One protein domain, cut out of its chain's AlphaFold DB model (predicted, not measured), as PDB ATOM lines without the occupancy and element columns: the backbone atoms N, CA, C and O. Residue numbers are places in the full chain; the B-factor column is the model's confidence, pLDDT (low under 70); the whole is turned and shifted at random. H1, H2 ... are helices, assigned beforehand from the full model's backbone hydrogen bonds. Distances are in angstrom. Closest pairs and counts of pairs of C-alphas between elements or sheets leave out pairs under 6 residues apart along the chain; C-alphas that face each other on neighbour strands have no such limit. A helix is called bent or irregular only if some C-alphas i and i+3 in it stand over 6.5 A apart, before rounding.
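Overview. This is residues 11 to 60, 288 to 312 and 364 to 411 of the 411 residues of the protein "myb-like protein X" of Raphanus sativus (UniProt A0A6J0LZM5). Two long helices, H2 and H3, meet at a wide corner near the last residues of H2 and the first of H3, with short helices packed on them: H4 on the later part of H2, and H5 and H6 one after the other on H3. H1 turns off the far end of H2, beside the looped residues 11 to 24, and residues 397 to 411, with H7, stick out as a tail. The 123 printed residues have seven named helices, H1 to H7 in order, and no named strand; the class is all helix. The whole is flat and loose, with a radius of gyration of the C-alphas of 19.9 A and spans of 57 by 53 by 23 A.

Arrangement. H1, residues 25 to 33, and H2, residues 35 to 57, meet only through their link. H2 touches H3, residues 288 to 312, with residues 50 to 57 alone, at a steep tilt of 65 degrees, the same way; the closest C-alphas are those of Asp 57 and Cys 292, 5.1 A apart. H4, residues 366 to 375, touches H2 at a shallow tilt of 13 degrees, opposite ways, closest at the C-alphas of Trp 49 and Leu 373, 6.9 A apart. H5, residues 383 to 391, touches residues 293 to 300 of H3 at a shallow tilt of 31 degrees, the same way, closest at the C-alphas of Glu 297 and Ala 389, 4.1 A apart. H6, residues 393 to 396, touches H3, closest at the C-alphas of Cys 301 and Ala 395, 5.0 A apart. H2 and H5 are apart. H7, residues 401 to 407, touches no helix. Every O i to N i+4 pair is within hydrogen-bond range in H2, H4, H5 and H7, against 3 of 5 in H1 and 19 of 21 in H3; H6 is too short for such a pair.

Along the chain. H1 begins at C-alpha 25, (52.644, 87.644, 89.541), and is irregular, with C-alphas 26 and 29 7.6 A apart. H2 is 32.5 A long and ends at C-alpha 57, (16.178, 107.513, 103.848). H3, 37.6 A long, is irregular too, with C-alphas 288 and 291 7.2 A apart. H4 is 14.1 A long and H5 12.1 A. H7 ends at C-alpha 407, (15.295, 65.172, 102.982).

Size, cuts and confidence. The C-alphas farthest apart are those of Gln 29 and Asn 312, 57.7 A. Residues 61 to 287 and 313 to 363 are not printed; the C-alpha gaps across these cuts are 17.9 A and 37.0 A. Of the links that are printed whole, none is long. The mean pLDDT of the printed part is 82.8, and 13 residues are under 70, among them residues 11 to 14 and 58 to 60.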
ATOM      1  N   LEU A  11      54.274  82.468 102.903       49.94
ATOM      2  CA  LEU A  11      54.754  83.752 102.367       49.94
ATOM      3  C   LEU A  11      54.367  83.994 100.899       49.94
ATOM      4  O   LEU A  11      54.939  84.854 100.232       49.94
ATOM      5  N   GLU A  12      53.359  83.276 100.405       55.09
ATOM      6  CA  GLU A  12      52.610  83.752  99.246       55.09
ATOM      7  C   GLU A  12      51.730  84.904  99.748       55.09
ATOM      8  O   GLU A  12      50.644  84.686 100.283       55.09
ATOM      9  N   VAL A  13      52.297  86.120  99.699       58.78
ATOM     10  CA  VAL A  13      51.604  87.395  99.953       58.78
ATOM     11  C   VAL A  13      50.265  87.325  99.240       58.78
ATOM     12  O   VAL A  13      50.275  87.030  98.046       58.78
ATOM     13  N   ASP A  14      49.159  87.546  99.966       65.06
ATOM     14  CA  ASP A  14      47.806  87.315  99.447       65.06
ATOM     15  C   ASP A  14      47.655  88.035  98.110       65.06
ATOM     16  O   ASP A  14      47.583  89.261  98.043       65.06
ATOM     17  N   SER A  15      47.713  87.260  97.028       84.81
ATOM     18  CA  SER A  15      47.944  87.774  95.681       84.81
ATOM     19  C   SER A  15      46.650  88.296  95.077       84.81
ATOM     20  O   SER A  15      46.448  88.236  93.871       84.81
ATOM     21  N   ARG A  16      45.737  88.769  95.920       89.69
ATOM     22  CA  ARG A  16      44.386  89.161  95.565       89.69
ATOM     23  C   ARG A  16      44.293  90.671  95.488       89.69
ATOM     24  O   ARG A  16      44.890  91.392  96.283       89.69
ATOM     25  N   ASP A  17      43.529  91.143  94.515       89.12
ATOM     26  CA  ASP A  17      43.140  92.542  94.471       89.12
ATOM     27  C   ASP A  17      42.096  92.866  95.556       89.12
ATOM     28  O   ASP A  17      41.578  91.995  96.261       89.12
ATOM     29  N   ALA A  18      41.740  94.145  95.661       83.94
ATOM     30  CA  ALA A  18      40.716  94.637  96.577       83.94
ATOM     31  C   ALA A  18      39.344  93.953  96.399       83.94
ATOM     32  O   ALA A  18      38.545  93.976  97.339       83.94
ATOM     33  N   TYR A  19      39.078  93.345  95.235       83.12
ATOM     34  CA  TYR A  19      37.848  92.627  94.886       83.12
ATOM     35  C   TYR A  19      37.934  91.106  95.133       83.12
ATOM     36  O   TYR A  19      36.925  90.411  95.008       83.12
ATOM     37  N   GLY A  20      39.100  90.582  95.529       87.06
ATOM     38  CA  GLY A  20      39.331  89.169  95.832       87.06
ATOM     39  C   GLY A  20      39.756  88.302  94.638       87.06
ATOM     40  O   GLY A  20      39.852  87.076  94.800       87.06
ATOM     41  N   PHE A  21      40.022  88.891  93.466       89.06
ATOM     42  CA  PHE A  21      40.538  88.184  92.289       89.06
ATOM     43  C   PHE A  21      42.051  87.982  92.384       89.06
ATOM     44  O   PHE A  21      42.777  88.888  92.780       89.06
ATOM     45  N   ALA A  22      42.544  86.811  91.976       92.19
ATOM     46  CA  ALA A  22      43.975  86.521  91.968       92.19
ATOM     47  C   ALA A  22      44.713  87.320  90.872       92.19
ATOM     48  O   ALA A  22      44.531  87.094  89.672       92.19
ATOM     49  N   LEU A  23      45.585  88.226  91.303       92.12
ATOM     50  CA  LEU A  23      46.572  88.921  90.492       92.12
ATOM     51  C   LEU A  23      47.580  87.914  89.934       92.12
ATOM     52  O   LEU A  23      48.115  87.055  90.636       92.12
ATOM     53  N   ARG A  24      47.913  88.067  88.654       90.62
ATOM     54  CA  ARG A  24      49.056  87.358  88.065       90.62
ATOM     55  C   ARG A  24      50.341  87.939  88.668       90.62
ATOM     56  O   ARG A  24      50.427  89.167  88.731       90.62
ATOM     57  N   PRO A  25      51.373  87.137  89.001       89.88
ATOM     58  CA  PRO A  25      52.644  87.644  89.541       89.88
ATOM     59  C   PRO A  25      53.267  88.791  88.722       89.88
ATOM     60  O   PRO A  25      53.830  89.724  89.280       89.88
ATOM     61  N   GLN A  26      53.061  88.766  87.401       93.12
ATOM     62  CA  GLN A  26      53.439  89.794  86.418       93.12
ATOM     63  C   GLN A  26      52.874  91.202  86.700       93.12
ATOM     64  O   GLN A  26      53.388  92.181  86.167       93.12
ATOM     65  N   HIS A  27      51.798  91.313  87.483       91.62
ATOM     66  CA  HIS A  27      51.065  92.558  87.726       91.62
ATOM     67  C   HIS A  27      51.061  92.993  89.198       91.62
ATOM     68  O   HIS A  27      50.568  94.077  89.486       91.62
ATOM     69  N   VAL A  28      51.620  92.202  90.121       90.94
ATOM     70  CA  VAL A  28      51.566  92.482  91.572       90.94
ATOM     71  C   VAL A  28      52.260  93.803  91.929       90.94
ATOM     72  O   VAL A  28      51.695  94.604  92.664       90.94
ATOM     73  N   GLN A  29      53.434  94.087  91.354       91.38
ATOM     74  CA  GLN A  29      54.150  95.354  91.579       91.38
ATOM     75  C   GLN A  29      53.325  96.565  91.112       91.38
ATOM     76  O   GLN A  29      53.031  97.452  91.908       91.38
ATOM     77  N   ARG A  30      52.832  96.528  89.866       94.00
ATOM     78  CA  ARG A  30      51.963  97.570  89.293       94.00
ATOM     79  C   ARG A  30      50.638  97.729  90.047       94.00
ATOM     80  O   ARG A  30      50.102  98.827  90.145       94.00
ATOM     81  N   TYR A  31      50.103  96.645  90.604       93.12
ATOM     82  CA  TYR A  31      48.930  96.713  91.469       93.12
ATOM     83  C   TYR A  31      49.231  97.450  92.782       93.12
ATOM     84  O   TYR A  31      48.417  98.260  93.210       93.12
ATOM     85  N   HIS A  32      50.401  97.235  93.392       91.44
ATOM     86  CA  HIS A  32      50.823  98.000  94.570       91.44
ATOM     87  C   HIS A  32      51.100  99.480  94.251       91.44
ATOM     88  O   HIS A  32      50.731 100.334  95.053       91.44
ATOM     89  N   GLU A  33      51.669  99.794  93.082       94.88
ATOM     90  CA  GLU A  33      51.842 101.175  92.588       94.88
ATOM     91  C   GLU A  33      50.497 101.921  92.485       94.88
ATOM     92  O   GLU A  33      50.400 103.079  92.887       94.88
ATOM     93  N   TYR A  34      49.444 101.242  92.010       93.94
ATOM     94  CA  TYR A  34      48.092 101.798  91.870       93.94
ATOM     95  C   TYR A  34      47.145 101.498  93.047       93.94
ATOM     96  O   TYR A  34      45.959 101.831  92.993       93.94
ATOM     97  N   LEU A  35      47.630 100.904  94.141       91.94
ATOM     98  CA  LEU A  35      46.777 100.543  95.282       91.94
ATOM     99  C   LEU A  35      46.170 101.783  95.958       91.94
ATOM    100  O   LEU A  35      45.039 101.729  96.439       91.94
ATOM    101  N   SER A  36      46.886 102.910  95.951       92.31
ATOM    102  CA  SER A  36      46.363 104.211  96.378       92.31
ATOM    103  C   SER A  36      45.099 104.575  95.597       92.31
ATOM    104  O   SER A  36      44.024 104.625  96.202       92.31
ATOM    105  N   ILE A  37      45.211 104.721  94.269       93.75
ATOM    106  CA  ILE A  37      44.112 105.170  93.403       93.75
ATOM    107  C   ILE A  37      42.914 104.217  93.446       93.75
ATOM    108  O   ILE A  37      41.786 104.686  93.550       93.75
ATOM    109  N   TYR A  38      43.126 102.895  93.486       90.38
ATOM    110  CA  TYR A  38      42.013 101.946  93.587       90.38
ATOM    111  C   TYR A  38      41.261 102.053  94.916       90.38
ATOM    112  O   TYR A  38      40.038 101.929  94.931       90.38
ATOM    113  N   THR A  39      41.953 102.295  96.038       91.00
ATOM    114  CA  THR A  39      41.234 102.544  97.296       91.00
ATOM    115  C   THR A  39      40.531 103.897  97.272       91.00
ATOM    116  O   THR A  39      39.431 104.004  97.800       91.00
ATOM    117  N   GLU A  40      41.168 104.936  96.723       93.12
ATOM    118  CA  GLU A  40      40.633 106.301  96.658       93.12
ATOM    119  C   GLU A  40      39.337 106.345  95.844       93.12
ATOM    120  O   GLU A  40      38.312 106.783  96.369       93.12
ATOM    121  N   GLU A  41      39.350 105.743  94.652       92.31
ATOM    122  CA  GLU A  41      38.185 105.542  93.788       92.31
ATOM    123  C   GLU A  41      37.072 104.741  94.490       92.31
ATOM    124  O   GLU A  41      35.905 105.118  94.416       92.31
ATOM    125  N   GLU A  42      37.410 103.671  95.227       92.00
ATOM    126  CA  GLU A  42      36.429 102.910  96.017       92.00
ATOM    127  C   GLU A  42      35.790 103.772  97.118       92.00
ATOM    128  O   GLU A  42      34.576 103.695  97.317       92.00
ATOM    129  N   THR A  43      36.558 104.641  97.793       91.19
ATOM    130  CA  THR A  43      35.982 105.602  98.750       91.19
ATOM    131  C   THR A  43      35.141 106.678  98.077       91.19
ATOM    132  O   THR A  43      34.043 106.925  98.557       91.19
ATOM    133  N   GLU A  44      35.562 107.269  96.955       92.62
ATOM    134  CA  GLU A  44      34.735 108.237  96.218       92.62
ATOM    135  C   GLU A  44      33.407 107.627  95.753       92.62
ATOM    136  O   GLU A  44      32.346 108.244  95.873       92.62
ATOM    137  N   ARG A  45      33.458 106.412  95.193       93.19
ATOM    138  CA  ARG A  45      32.270 105.670  94.754       93.19
ATOM    139  C   ARG A  45      31.385 105.343  95.952       93.19
ATOM    140  O   ARG A  45      30.168 105.485  95.866       93.19
ATOM    141  N   GLY A  46      32.004 104.989  97.077       90.88
ATOM    142  CA  GLY A  46      31.339 104.828  98.359       90.88
ATOM    143  C   GLY A  46      30.618 106.099  98.820       90.88
ATOM    144  O   GLY A  46      29.436 106.036  99.137       90.88
ATOM    145  N   GLU A  47      31.288 107.254  98.829       91.19
ATOM    146  CA  GLU A  47      30.714 108.532  99.276       91.19
ATOM    147  C   GLU A  47      29.546 108.965  98.380       91.19
ATOM    148  O   GLU A  47      28.510 109.394  98.884       91.19
ATOM    149  N   LYS A  48      29.663 108.789  97.057       91.44
ATOM    150  CA  LYS A  48      28.571 109.048  96.098       91.44
ATOM    151  C   LYS A  48      27.345 108.176  96.405       91.44
ATOM    152  O   LYS A  48      26.236 108.697  96.495       91.44
ATOM    153  N   TRP A  49      27.549 106.881  96.657       91.75
ATOM    154  CA  TRP A  49      26.475 105.967  97.061       91.75
ATOM    155  C   TRP A  49      25.903 106.277  98.453       91.75
ATOM    156  O   TRP A  49      24.686 106.230  98.608       91.75
ATOM    157  N   LYS A  50      26.728 106.652  99.444       88.88
ATOM    158  CA  LYS A  50      26.244 107.090 100.766       88.88
ATOM    159  C   LYS A  50      25.341 108.317 100.636       88.88
ATOM    160  O   LYS A  50      24.212 108.274 101.097       88.88
ATOM    161  N   ASN A  51      25.795 109.373  99.961       88.69
ATOM    162  CA  ASN A  51      25.027 110.617  99.827       88.69
ATOM    163  C   ASN A  51      23.673 110.423  99.112       88.69
ATOM    164  O   ASN A  51      22.720 111.147  99.397       88.69
ATOM    165  N   PHE A  52      23.574 109.459  98.192       88.06
ATOM    166  CA  PHE A  52      22.305 109.060  97.576       88.06
ATOM    167  C   PHE A  52      21.404 108.275  98.537       88.06
ATOM    168  O   PHE A  52      20.227 108.594  98.681       88.06
ATOM    169  N   LEU A  53      21.954 107.265  99.214       86.69
ATOM    170  CA  LEU A  53      21.200 106.384 100.103       86.69
ATOM    171  C   LEU A  53      20.739 107.102 101.388       86.69
ATOM    172  O   LEU A  53      19.582 106.964 101.776       86.69
ATOM    173  N   ASP A  54      21.576 107.962 101.976       85.62
ATOM    174  CA  ASP A  54      21.198 108.850 103.084       85.62
ATOM    175  C   ASP A  54      20.023 109.763 102.671       85.62
ATOM    176  O   ASP A  54      19.059 109.922 103.422       85.62
ATOM    177  N   ARG A  55      20.053 110.324 101.449       84.06
ATOM    178  CA  ARG A  55      18.950 111.127 100.888       84.06
ATOM    179  C   ARG A  55      17.679 110.319 100.634       84.06
ATOM    180  O   ARG A  55      16.594 110.873 100.785       84.06
ATOM    181  N   LEU A  56      17.800 109.047 100.255       78.81
ATOM    182  CA  LEU A  56      16.658 108.151 100.064       78.81
ATOM    183  C   LEU A  56      15.958 107.843 101.398       78.81
ATOM    184  O   LEU A  56      14.733 107.780 101.430       78.81
ATOM    185  N   ASP A  57      16.716 107.715 102.492       72.81
ATOM    186  CA  ASP A  57      16.178 107.513 103.848       72.81
ATOM    187  C   ASP A  57      15.512 108.783 104.417       72.81
ATOM    188  O   ASP A  57      14.494 108.718 105.103       72.81
ATOM    189  N   HIS A  58      16.059 109.960 104.090       65.56
ATOM    190  CA  HIS A  58      15.570 111.261 104.568       65.56
ATOM    191  C   HIS A  58      14.506 111.911 103.660       65.56
ATOM    192  O   HIS A  58      14.065 113.026 103.952       65.56
ATOM    193  N   SER A  59      14.080 111.253 102.574       60.31
ATOM    194  CA  SER A  59      13.016 111.743 101.687       60.31
ATOM    195  C   SER A  59      11.641 111.234 102.149       60.31
ATOM    196  O   SER A  59      11.382 110.033 102.068       60.31
ATOM    197  N   PRO A  60      10.726 112.102 102.624       45.62
ATOM    198  CA  PRO A  60       9.473 111.670 103.245       45.62
ATOM    199  C   PRO A  60       8.331 111.377 102.256       45.62
ATOM    200  O   PRO A  60       7.207 111.155 102.704       45.62
ATOM    201  N   ASP A 288      25.011 101.857 108.779       61.59
ATOM    202  CA  ASP A 288      24.129 103.033 108.907       61.59
ATOM    203  C   ASP A 288      23.165 103.174 107.717       61.59
ATOM    204  O   ASP A 288      22.103 103.774 107.828       61.59
ATOM    205  N   ILE A 289      23.553 102.612 106.570       67.25
ATOM    206  CA  ILE A 289      22.966 102.852 105.246       67.25
ATOM    207  C   ILE A 289      22.055 101.671 104.831       67.25
ATOM    208  O   ILE A 289      21.378 101.687 103.805       67.25
ATOM    209  N   ARG A 290      21.967 100.629 105.670       71.44
ATOM    210  CA  ARG A 290      21.041  99.499 105.486       71.44
ATOM    211  C   ARG A 290      19.537  99.832 105.563       71.44
ATOM    212  O   ARG A 290      18.796  99.099 104.908       71.44
ATOM    213  N   PRO A 291      19.043 100.859 106.293       73.88
ATOM    214  CA  PRO A 291      17.607 101.162 106.367       73.88
ATOM    215  C   PRO A 291      16.948 101.384 104.995       73.88
ATOM    216  O   PRO A 291      16.019 100.658 104.639       73.88
ATOM    217  N   CYS A 292      17.492 102.278 104.169       71.12
ATOM    218  CA  CYS A 292      16.951 102.577 102.839       71.12
ATOM    219  C   CYS A 292      17.099 101.425 101.819       71.12
ATOM    220  O   CYS A 292      16.258 101.278 100.926       71.12
ATOM    221  N   LEU A 293      18.100 100.542 101.971       81.25
ATOM    222  CA  LEU A 293      18.156  99.276 101.223       81.25
ATOM    223  C   LEU A 293      16.996  98.344 101.605       81.25
ATOM    224  O   LEU A 293      16.489  97.625 100.745       81.25
ATOM    225  N   GLY A 294      16.536  98.406 102.860       79.94
ATOM    226  CA  GLY A 294      15.299  97.771 103.314       79.94
ATOM    227  C   GLY A 294      14.073  98.278 102.552       79.94
ATOM    228  O   GLY A 294      13.314  97.463 102.038       79.94
ATOM    229  N   SER A 295      13.928  99.594 102.368       83.06
ATOM    230  CA  SER A 295      12.827 100.191 101.588       83.06
ATOM    231  C   SER A 295      12.790  99.695 100.133       83.06
ATOM    232  O   SER A 295      11.722  99.362  99.612       83.06
ATOM    233  N   ILE A 296      13.956  99.575  99.483       82.62
ATOM    234  CA  ILE A 296      14.067  98.984  98.136       82.62
ATOM    235  C   ILE A 296      13.704  97.492  98.171       82.62
ATOM    236  O   ILE A 296      12.951  97.018  97.315       82.62
ATOM    237  N   GLU A 297      14.211  96.743  99.153       88.12
ATOM    238  CA  GLU A 297      13.934  95.313  99.285       88.12
ATOM    239  C   GLU A 297      12.452  95.027  99.551       88.12
ATOM    240  O   GLU A 297      11.914  94.109  98.939       88.12
ATOM    241  N   ASP A 298      11.763  95.806 100.389       85.75
ATOM    242  CA  ASP A 298      10.340  95.618 100.694       85.75
ATOM    243  C   ASP A 298       9.440  95.948  99.495       85.75
ATOM    244  O   ASP A 298       8.500  95.194  99.208       85.75
ATOM    245  N   MET A 299       9.772  96.985  98.718       82.31
ATOM    246  CA  MET A 299       9.130  97.256  97.425       82.31
ATOM    247  C   MET A 299       9.294  96.059  96.469       82.31
ATOM    248  O   MET A 299       8.309  95.548  95.923       82.31
ATOM    249  N   MET A 300      10.522  95.565  96.279       82.25
ATOM    250  CA  MET A 300      10.792  94.438  95.374       82.25
ATOM    251  C   MET A 300      10.181  93.124  95.880       82.25
ATOM    252  O   MET A 300       9.621  92.354  95.096       82.25
ATOM    253  N   CYS A 301      10.202  92.885  97.192       83.75
ATOM    254  CA  CYS A 301       9.545  91.751  97.832       83.75
ATOM    255  C   CYS A 301       8.025  91.804  97.657       83.75
ATOM    256  O   CYS A 301       7.409  90.764  97.431       83.75
ATOM    257  N   THR A 302       7.414  92.990  97.713       84.06
ATOM    258  CA  THR A 302       5.975  93.175  97.473       84.06
ATOM    259  C   THR A 302       5.613  92.884  96.015       84.06
ATOM    260  O   THR A 302       4.684  92.113  95.766       84.06
ATOM    261  N   ARG A 303       6.409  93.373  95.050       82.25
ATOM    262  CA  ARG A 303       6.263  93.029  93.619       82.25
ATOM    263  C   ARG A 303       6.357  91.514  93.386       82.25
ATOM    264  O   ARG A 303       5.500  90.943  92.716       82.25
ATOM    265  N   VAL A 304       7.346  90.845  93.987       81.50
ATOM    266  CA  VAL A 304       7.513  89.378  93.912       81.50
ATOM    267  C   VAL A 304       6.315  88.637  94.520       81.50
ATOM    268  O   VAL A 304       5.766  87.742  93.874       81.50
ATOM    269  N   LYS A 305       5.871  89.024  95.724       82.00
ATOM    270  CA  LYS A 305       4.713  88.416  96.403       82.00
ATOM    271  C   LYS A 305       3.432  88.546  95.571       82.00
ATOM    272  O   LYS A 305       2.706  87.561  95.452       82.00
ATOM    273  N   ASN A 306       3.194  89.704  94.945       79.19
ATOM    274  CA  ASN A 306       2.032  89.931  94.079       79.19
ATOM    275  C   ASN A 306       2.057  89.021  92.832       79.19
ATOM    276  O   ASN A 306       1.091  88.320  92.536       79.19
ATOM    277  N   ILE A 307       3.206  88.908  92.154       78.50
ATOM    278  CA  ILE A 307       3.369  87.977  91.020       78.50
ATOM    279  C   ILE A 307       3.072  86.523  91.444       78.50
ATOM    280  O   ILE A 307       2.451  85.764  90.693       78.50
ATOM    281  N   MET A 308       3.471  86.126  92.657       71.94
ATOM    282  CA  MET A 308       3.215  84.782  93.190       71.94
ATOM    283  C   MET A 308       1.740  84.557  93.570       71.94
ATOM    284  O   MET A 308       1.197  83.497  93.244       71.94
ATOM    285  N   SER A 309       1.048  85.530  94.174       71.38
ATOM    286  CA  SER A 309      -0.392  85.416  94.468       71.38
ATOM    287  C   SER A 309      -1.242  85.399  93.189       71.38
ATOM    288  O   SER A 309      -2.089  84.515  93.037       71.38
ATOM    289  N   MET A 310      -0.942  86.263  92.209       68.44
ATOM    290  CA  MET A 310      -1.575  86.255  90.878       68.44
ATOM    291  C   MET A 310      -1.345  84.944  90.107       68.44
ATOM    292  O   MET A 310      -2.147  84.583  89.240       68.44
ATOM    293  N   LYS A 311      -0.248  84.225  90.379       70.12
ATOM    294  CA  LYS A 311       0.019  82.891  89.816       70.12
ATOM    295  C   LYS A 311      -0.746  81.789  90.555       70.12
ATOM    296  O   LYS A 311      -1.175  80.832  89.918       70.12
ATOM    297  N   ASN A 312      -0.949  81.929  91.864       57.09
ATOM    298  CA  ASN A 312      -1.663  80.943  92.674       57.09
ATOM    299  C   ASN A 312      -3.189  81.009  92.496       57.09
ATOM    300  O   ASN A 312      -3.796  79.945  92.375       57.09
ATOM    301  N   PHE A 364      13.445 115.108  90.906       51.31
ATOM    302  CA  PHE A 364      14.396 114.171  90.283       51.31
ATOM    303  C   PHE A 364      14.153 112.694  90.657       51.31
ATOM    304  O   PHE A 364      14.709 112.221  91.652       51.31
ATOM    305  N   PRO A 365      13.351 111.945  89.870       74.56
ATOM    306  CA  PRO A 365      13.012 110.566  90.193       74.56
ATOM    307  C   PRO A 365      14.269 109.750  90.500       74.56
ATOM    308  O   PRO A 365      15.154 109.610  89.659       74.56
ATOM    309  N   TRP A 366      14.354 109.217  91.721       77.56
ATOM    310  CA  TRP A 366      15.581 108.628  92.276       77.56
ATOM    311  C   TRP A 366      16.137 107.455  91.452       77.56
ATOM    312  O   TRP A 366      17.307 107.107  91.600       77.56
ATOM    313  N   TYR A 367      15.332 106.866  90.559       78.94
ATOM    314  CA  TYR A 367      15.793 105.873  89.590       78.94
ATOM    315  C   TYR A 367      16.781 106.452  88.560       78.94
ATOM    316  O   TYR A 367      17.670 105.722  88.135       78.94
ATOM    317  N   GLU A 368      16.672 107.733  88.177       87.56
ATOM    318  CA  GLU A 368      17.572 108.390  87.212       87.56
ATOM    319  C   GLU A 368      18.985 108.507  87.809       87.56
ATOM    320  O   GLU A 368      19.976 108.095  87.204       87.56
ATOM    321  N   GLU A 369      19.078 108.988  89.053       88.69
ATOM    322  CA  GLU A 369      20.340 109.073  89.792       88.69
ATOM    323  C   GLU A 369      20.902 107.683  90.125       88.69
ATOM    324  O   GLU A 369      22.105 107.453  89.994       88.69
ATOM    325  N   LEU A 370      20.042 106.724  90.488       88.25
ATOM    326  CA  LEU A 370      20.468 105.352  90.753       88.25
ATOM    327  C   LEU A 370      20.968 104.637  89.491       88.25
ATOM    328  O   LEU A 370      21.917 103.863  89.584       88.25
ATOM    329  N   GLU A 371      20.405 104.908  88.309       90.00
ATOM    330  CA  GLU A 371      20.953 104.391  87.051       90.00
ATOM    331  C   GLU A 371      22.370 104.931  86.821       90.00
ATOM    332  O   GLU A 371      23.285 104.155  86.534       90.00
ATOM    333  N   VAL A 372      22.590 106.236  87.026       91.12
ATOM    334  CA  VAL A 372      23.927 106.850  86.938       91.12
ATOM    335  C   VAL A 372      24.889 106.220  87.952       91.12
ATOM    336  O   VAL A 372      25.994 105.830  87.578       91.12
ATOM    337  N   LEU A 373      24.477 106.037  89.209       92.00
ATOM    338  CA  LEU A 373      25.298 105.416  90.258       92.00
ATOM    339  C   LEU A 373      25.615 103.939  89.983       92.00
ATOM    340  O   LEU A 373      26.725 103.490  90.269       92.00
ATOM    341  N   VAL A 374      24.685 103.183  89.393       91.50
ATOM    342  CA  VAL A 374      24.915 101.796  88.952       91.50
ATOM    343  C   VAL A 374      25.847 101.749  87.737       91.50
ATOM    344  O   VAL A 374      26.725 100.887  87.691       91.50
ATOM    345  N   ARG A 375      25.730 102.696  86.795       91.50
ATOM    346  CA  ARG A 375      26.620 102.829  85.623       91.50
ATOM    347  C   ARG A 375      28.036 103.278  85.998       91.50
ATOM    348  O   ARG A 375      28.987 102.847  85.353       91.50
ATOM    349  N   LEU A 376      28.183 104.067  87.064       89.56
ATOM    350  CA  LEU A 376      29.467 104.387  87.707       89.56
ATOM    351  C   LEU A 376      29.988 103.255  88.619       89.56
ATOM    352  O   LEU A 376      31.116 103.327  89.104       89.56
ATOM    353  N   GLY A 377      29.196 102.200  88.818       91.19
ATOM    354  CA  GLY A 377      29.544 100.994  89.563       91.19
ATOM    355  C   GLY A 377      29.033 100.980  91.005       91.19
ATOM    356  O   GLY A 377      29.124 101.958  91.744       91.19
ATOM    357  N   VAL A 378      28.553  99.813  91.444       92.06
ATOM    358  CA  VAL A 378      28.199  99.567  92.851       92.06
ATOM    359  C   VAL A 378      29.479  99.315  93.671       92.06
ATOM    360  O   VAL A 378      30.263  98.436  93.267       92.06
ATOM    361  N   PRO A 379      29.687 100.008  94.814       92.31
ATOM    362  CA  PRO A 379      30.790  99.755  95.737       92.31
ATOM    363  C   PRO A 379      30.880  98.279  96.112       92.31
ATOM    364  O   PRO A 379      29.857  97.600  96.251       92.31
ATOM    365  N   LYS A 380      32.103  97.767  96.263       89.19
ATOM    366  CA  LYS A 380      32.364  96.334  96.448       89.19
ATOM    367  C   LYS A 380      31.547  95.748  97.598       89.19
ATOM    368  O   LYS A 380      30.891  94.725  97.414       89.19
ATOM    369  N   ASP A 381      31.578  96.411  98.750       87.38
ATOM    370  CA  ASP A 381      30.968  95.908  99.981       87.38
ATOM    371  C   ASP A 381      29.429  95.999  99.938       87.38
ATOM    372  O   ASP A 381      28.749  95.128 100.473       87.38
ATOM    373  N   LEU A 382      28.867  96.969  99.198       87.94
ATOM    374  CA  LEU A 382      27.423  97.057  98.937       87.94
ATOM    375  C   LEU A 382      26.913  96.065  97.888       87.94
ATOM    376  O   LEU A 382      25.734  95.712  97.913       87.94
ATOM    377  N   ARG A 383      27.755  95.628  96.942       88.62
ATOM    378  CA  ARG A 383      27.332  94.883  95.739       88.62
ATOM    379  C   ARG A 383      26.456  93.668  96.051       88.62
ATOM    380  O   ARG A 383      25.493  93.409  95.333       88.62
ATOM    381  N   GLY A 384      26.773  92.942  97.124       88.81
ATOM    382  CA  GLY A 384      25.999  91.782  97.569       88.81
ATOM    383  C   GLY A 384      24.642  92.132  98.188       88.81
ATOM    384  O   GLY A 384      23.684  91.384  97.990       88.81
ATOM    385  N   GLU A 385      24.542  93.246  98.917       89.19
ATOM    386  CA  GLU A 385      23.312  93.690  99.591       89.19
ATOM    387  C   GLU A 385      22.353  94.359  98.597       89.19
ATOM    388  O   GLU A 385      21.187  93.971  98.513       89.19
ATOM    389  N   VAL A 386      22.870  95.252  97.742       89.31
ATOM    390  CA  VAL A 386      22.122  95.884  96.640       89.31
ATOM    391  C   VAL A 386      21.512  94.827  95.716       89.31
ATOM    392  O   VAL A 386      20.319  94.883  95.418       89.31
ATOM    393  N   TRP A 387      22.290  93.822  95.295       89.75
ATOM    394  CA  TRP A 387      21.773  92.762  94.424       89.75
ATOM    395  C   TRP A 387      20.682  91.918  95.102       89.75
ATOM    396  O   TRP A 387      19.681  91.591  94.467       89.75
ATOM    397  N   GLN A 388      20.819  91.615  96.398       90.00
ATOM    398  CA  GLN A 388      19.796  90.883  97.156       90.00
ATOM    399  C   GLN A 388      18.488  91.677  97.299       90.00
ATOM    400  O   GLN A 388      17.416  91.093  97.105       90.00
ATOM    401  N   ALA A 389      18.574  92.987  97.551       88.94
ATOM    402  CA  ALA A 389      17.420  93.882  97.621       88.94
ATOM    403  C   ALA A 389      16.687  93.975  96.271       88.94
ATOM    404  O   ALA A 389      15.486  93.714  96.201       88.94
ATOM    405  N   PHE A 390      17.410  94.244  95.176       87.38
ATOM    406  CA  PHE A 390      16.841  94.330  93.821       87.38
ATOM    407  C   PHE A 390      16.197  93.022  93.342       87.38
ATOM    408  O   PHE A 390      15.146  93.032  92.702       87.38
ATOM    409  N   VAL A 391      16.808  91.879  93.664       87.25
ATOM    410  CA  VAL A 391      16.254  90.553  93.354       87.25
ATOM    411  C   VAL A 391      15.089  90.192  94.295       87.25
ATOM    412  O   VAL A 391      14.355  89.244  94.018       87.25
ATOM    413  N   GLY A 392      14.856  90.945  95.378       86.81
ATOM    414  CA  GLY A 392      13.823  90.652  96.377       86.81
ATOM    415  C   GLY A 392      14.061  89.299  97.047       86.81
ATOM    416  O   GLY A 392      13.137  88.492  97.176       86.81
ATOM    417  N   VAL A 393      15.322  88.996  97.388       85.06
ATOM    418  CA  VAL A 393      15.752  87.648  97.794       85.06
ATOM    419  C   VAL A 393      14.991  87.150  99.024       85.06
ATOM    420  O   VAL A 393      14.608  85.979  99.033       85.06
ATOM    421  N   LYS A 394      14.678  88.004 100.010       79.69
ATOM    422  CA  LYS A 394      13.841  87.618 101.165       79.69
ATOM    423  C   LYS A 394      12.441  87.111 100.785       79.69
ATOM    424  O   LYS A 394      11.907  86.280 101.503       79.69
ATOM    425  N   ALA A 395      11.860  87.538  99.659       79.62
ATOM    426  CA  ALA A 395      10.575  87.016  99.171       79.62
ATOM    427  C   ALA A 395      10.697  85.759  98.289       79.62
ATOM    428  O   ALA A 395       9.681  85.138  97.981       79.62
ATOM    429  N   ARG A 396      11.913  85.394  97.853       75.00
ATOM    430  CA  ARG A 396      12.177  84.212  97.006       75.00
ATOM    431  C   ARG A 396      12.849  83.063  97.754       75.00
ATOM    432  O   ARG A 396      12.819  81.935  97.266       75.00
ATOM    433  N   ARG A 397      13.443  83.325  98.922       79.62
ATOM    434  CA  ARG A 397      13.858  82.280  99.862       79.62
ATOM    435  C   ARG A 397      12.607  81.578 100.382       79.62
ATOM    436  O   ARG A 397      11.876  82.123 101.197       79.62
ATOM    437  N   VAL A 398      12.376  80.368  99.885       70.94
ATOM    438  CA  VAL A 398      11.518  79.400 100.565       70.94
ATOM    439  C   VAL A 398      12.311  78.921 101.778       70.94
ATOM    440  O   VAL A 398      13.394  78.350 101.619       70.94
ATOM    441  N   ASP A 399      11.821  79.212 102.982       77.25
ATOM    442  CA  ASP A 399      12.407  78.660 104.203       77.25
ATOM    443  C   ASP A 399      12.419  77.129 104.116       77.25
ATOM    444  O   ASP A 399      11.533  76.526 103.519       77.25
ATOM    445  N   ASN A 400      13.461  76.510 104.668       79.06
ATOM    446  CA  ASN A 400      13.771  75.083 104.531       79.06
ATOM    447  C   ASN A 400      14.092  74.561 103.116       79.06
ATOM    448  O   ASN A 400      14.447  73.396 103.028       79.06
ATOM    449  N   TYR A 401      14.144  75.366 102.042       78.81
ATOM    450  CA  TYR A 401      14.436  74.877 100.671       78.81
ATOM    451  C   TYR A 401      15.605  73.872 100.555       78.81
ATOM    452  O   TYR A 401      15.499  72.859  99.865       78.81
ATOM    453  N   TYR A 402      16.725  74.132 101.241       82.00
ATOM    454  CA  TYR A 402      17.874  73.219 101.256       82.00
ATOM    455  C   TYR A 402      17.703  72.019 102.199       82.00
ATOM    456  O   TYR A 402      18.318  70.987 101.955       82.00
ATOM    457  N   HIS A 403      16.885  72.131 103.249       84.38
ATOM    458  CA  HIS A 403      16.503  70.996 104.092       84.38
ATOM    459  C   HIS A 403      15.561  70.063 103.331       84.38
ATOM    460  O   HIS A 403      15.891  68.892 103.191       84.38
ATOM    461  N   ASP A 404      14.499  70.594 102.720       83.94
ATOM    462  CA  ASP A 404      13.571  69.835 101.876       83.94
ATOM    463  C   ASP A 404      14.340  69.051 100.794       83.94
ATOM    464  O   ASP A 404      14.141  67.849 100.627       83.94
ATOM    465  N   LEU A 405      15.287  69.708 100.108       84.00
ATOM    466  CA  LEU A 405      16.131  69.087  99.082       84.00
ATOM    467  C   LEU A 405      17.047  67.973  99.629       84.00
ATOM    468  O   LEU A 405      17.301  67.006  98.916       84.00
ATOM    469  N   LEU A 406      17.537  68.080 100.869       87.25
ATOM    470  CA  LEU A 406      18.343  67.039 101.524       87.25
ATOM    471  C   LEU A 406      17.475  65.878 102.041       87.25
ATOM    472  O   LEU A 406      17.862  64.714 101.913       87.25
ATOM    473  N   ASP A 407      16.279  66.170 102.548       87.00
ATOM    474  CA  ASP A 407      15.295  65.172 102.982       87.00
ATOM    475  C   ASP A 407      14.807  64.324 101.787       87.00
ATOM    476  O   ASP A 407      14.589  63.118 101.915       87.00
ATOM    477  N   HIS A 408      14.736  64.926 100.590       74.31
ATOM    478  CA  HIS A 408      14.450  64.244  99.315       74.31
ATOM    479  C   HIS A 408      15.629  63.415  98.758       74.31
ATOM    480  O   HIS A 408      15.447  62.686  97.787       74.31
ATOM    481  N   ILE A 409      16.831  63.525  99.339       78.94
ATOM    482  CA  ILE A 409      18.033  62.742  98.976       78.94
ATOM    483  C   ILE A 409      18.308  61.627 100.009       78.94
ATOM    484  O   ILE A 409      19.147  60.755  99.783       78.94
ATOM    485  N   THR A 410      17.609  61.639 101.150       70.25
ATOM    486  CA  THR A 410      17.825  60.712 102.280       70.25
ATOM    487  C   THR A 410      16.686  59.705 102.506       70.25
ATOM    488  O   THR A 410      16.747  58.940 103.471       70.25
ATOM    489  N   ASN A 411      15.704  59.652 101.595       53.34
ATOM    490  CA  ASN A 411      14.755  58.540 101.409       53.34
ATOM    491  C   ASN A 411      15.050  57.790 100.102       53.34
ATOM    492  O   ASN A 411      14.859  56.555 100.104       53.34
TER     493      ASN A 411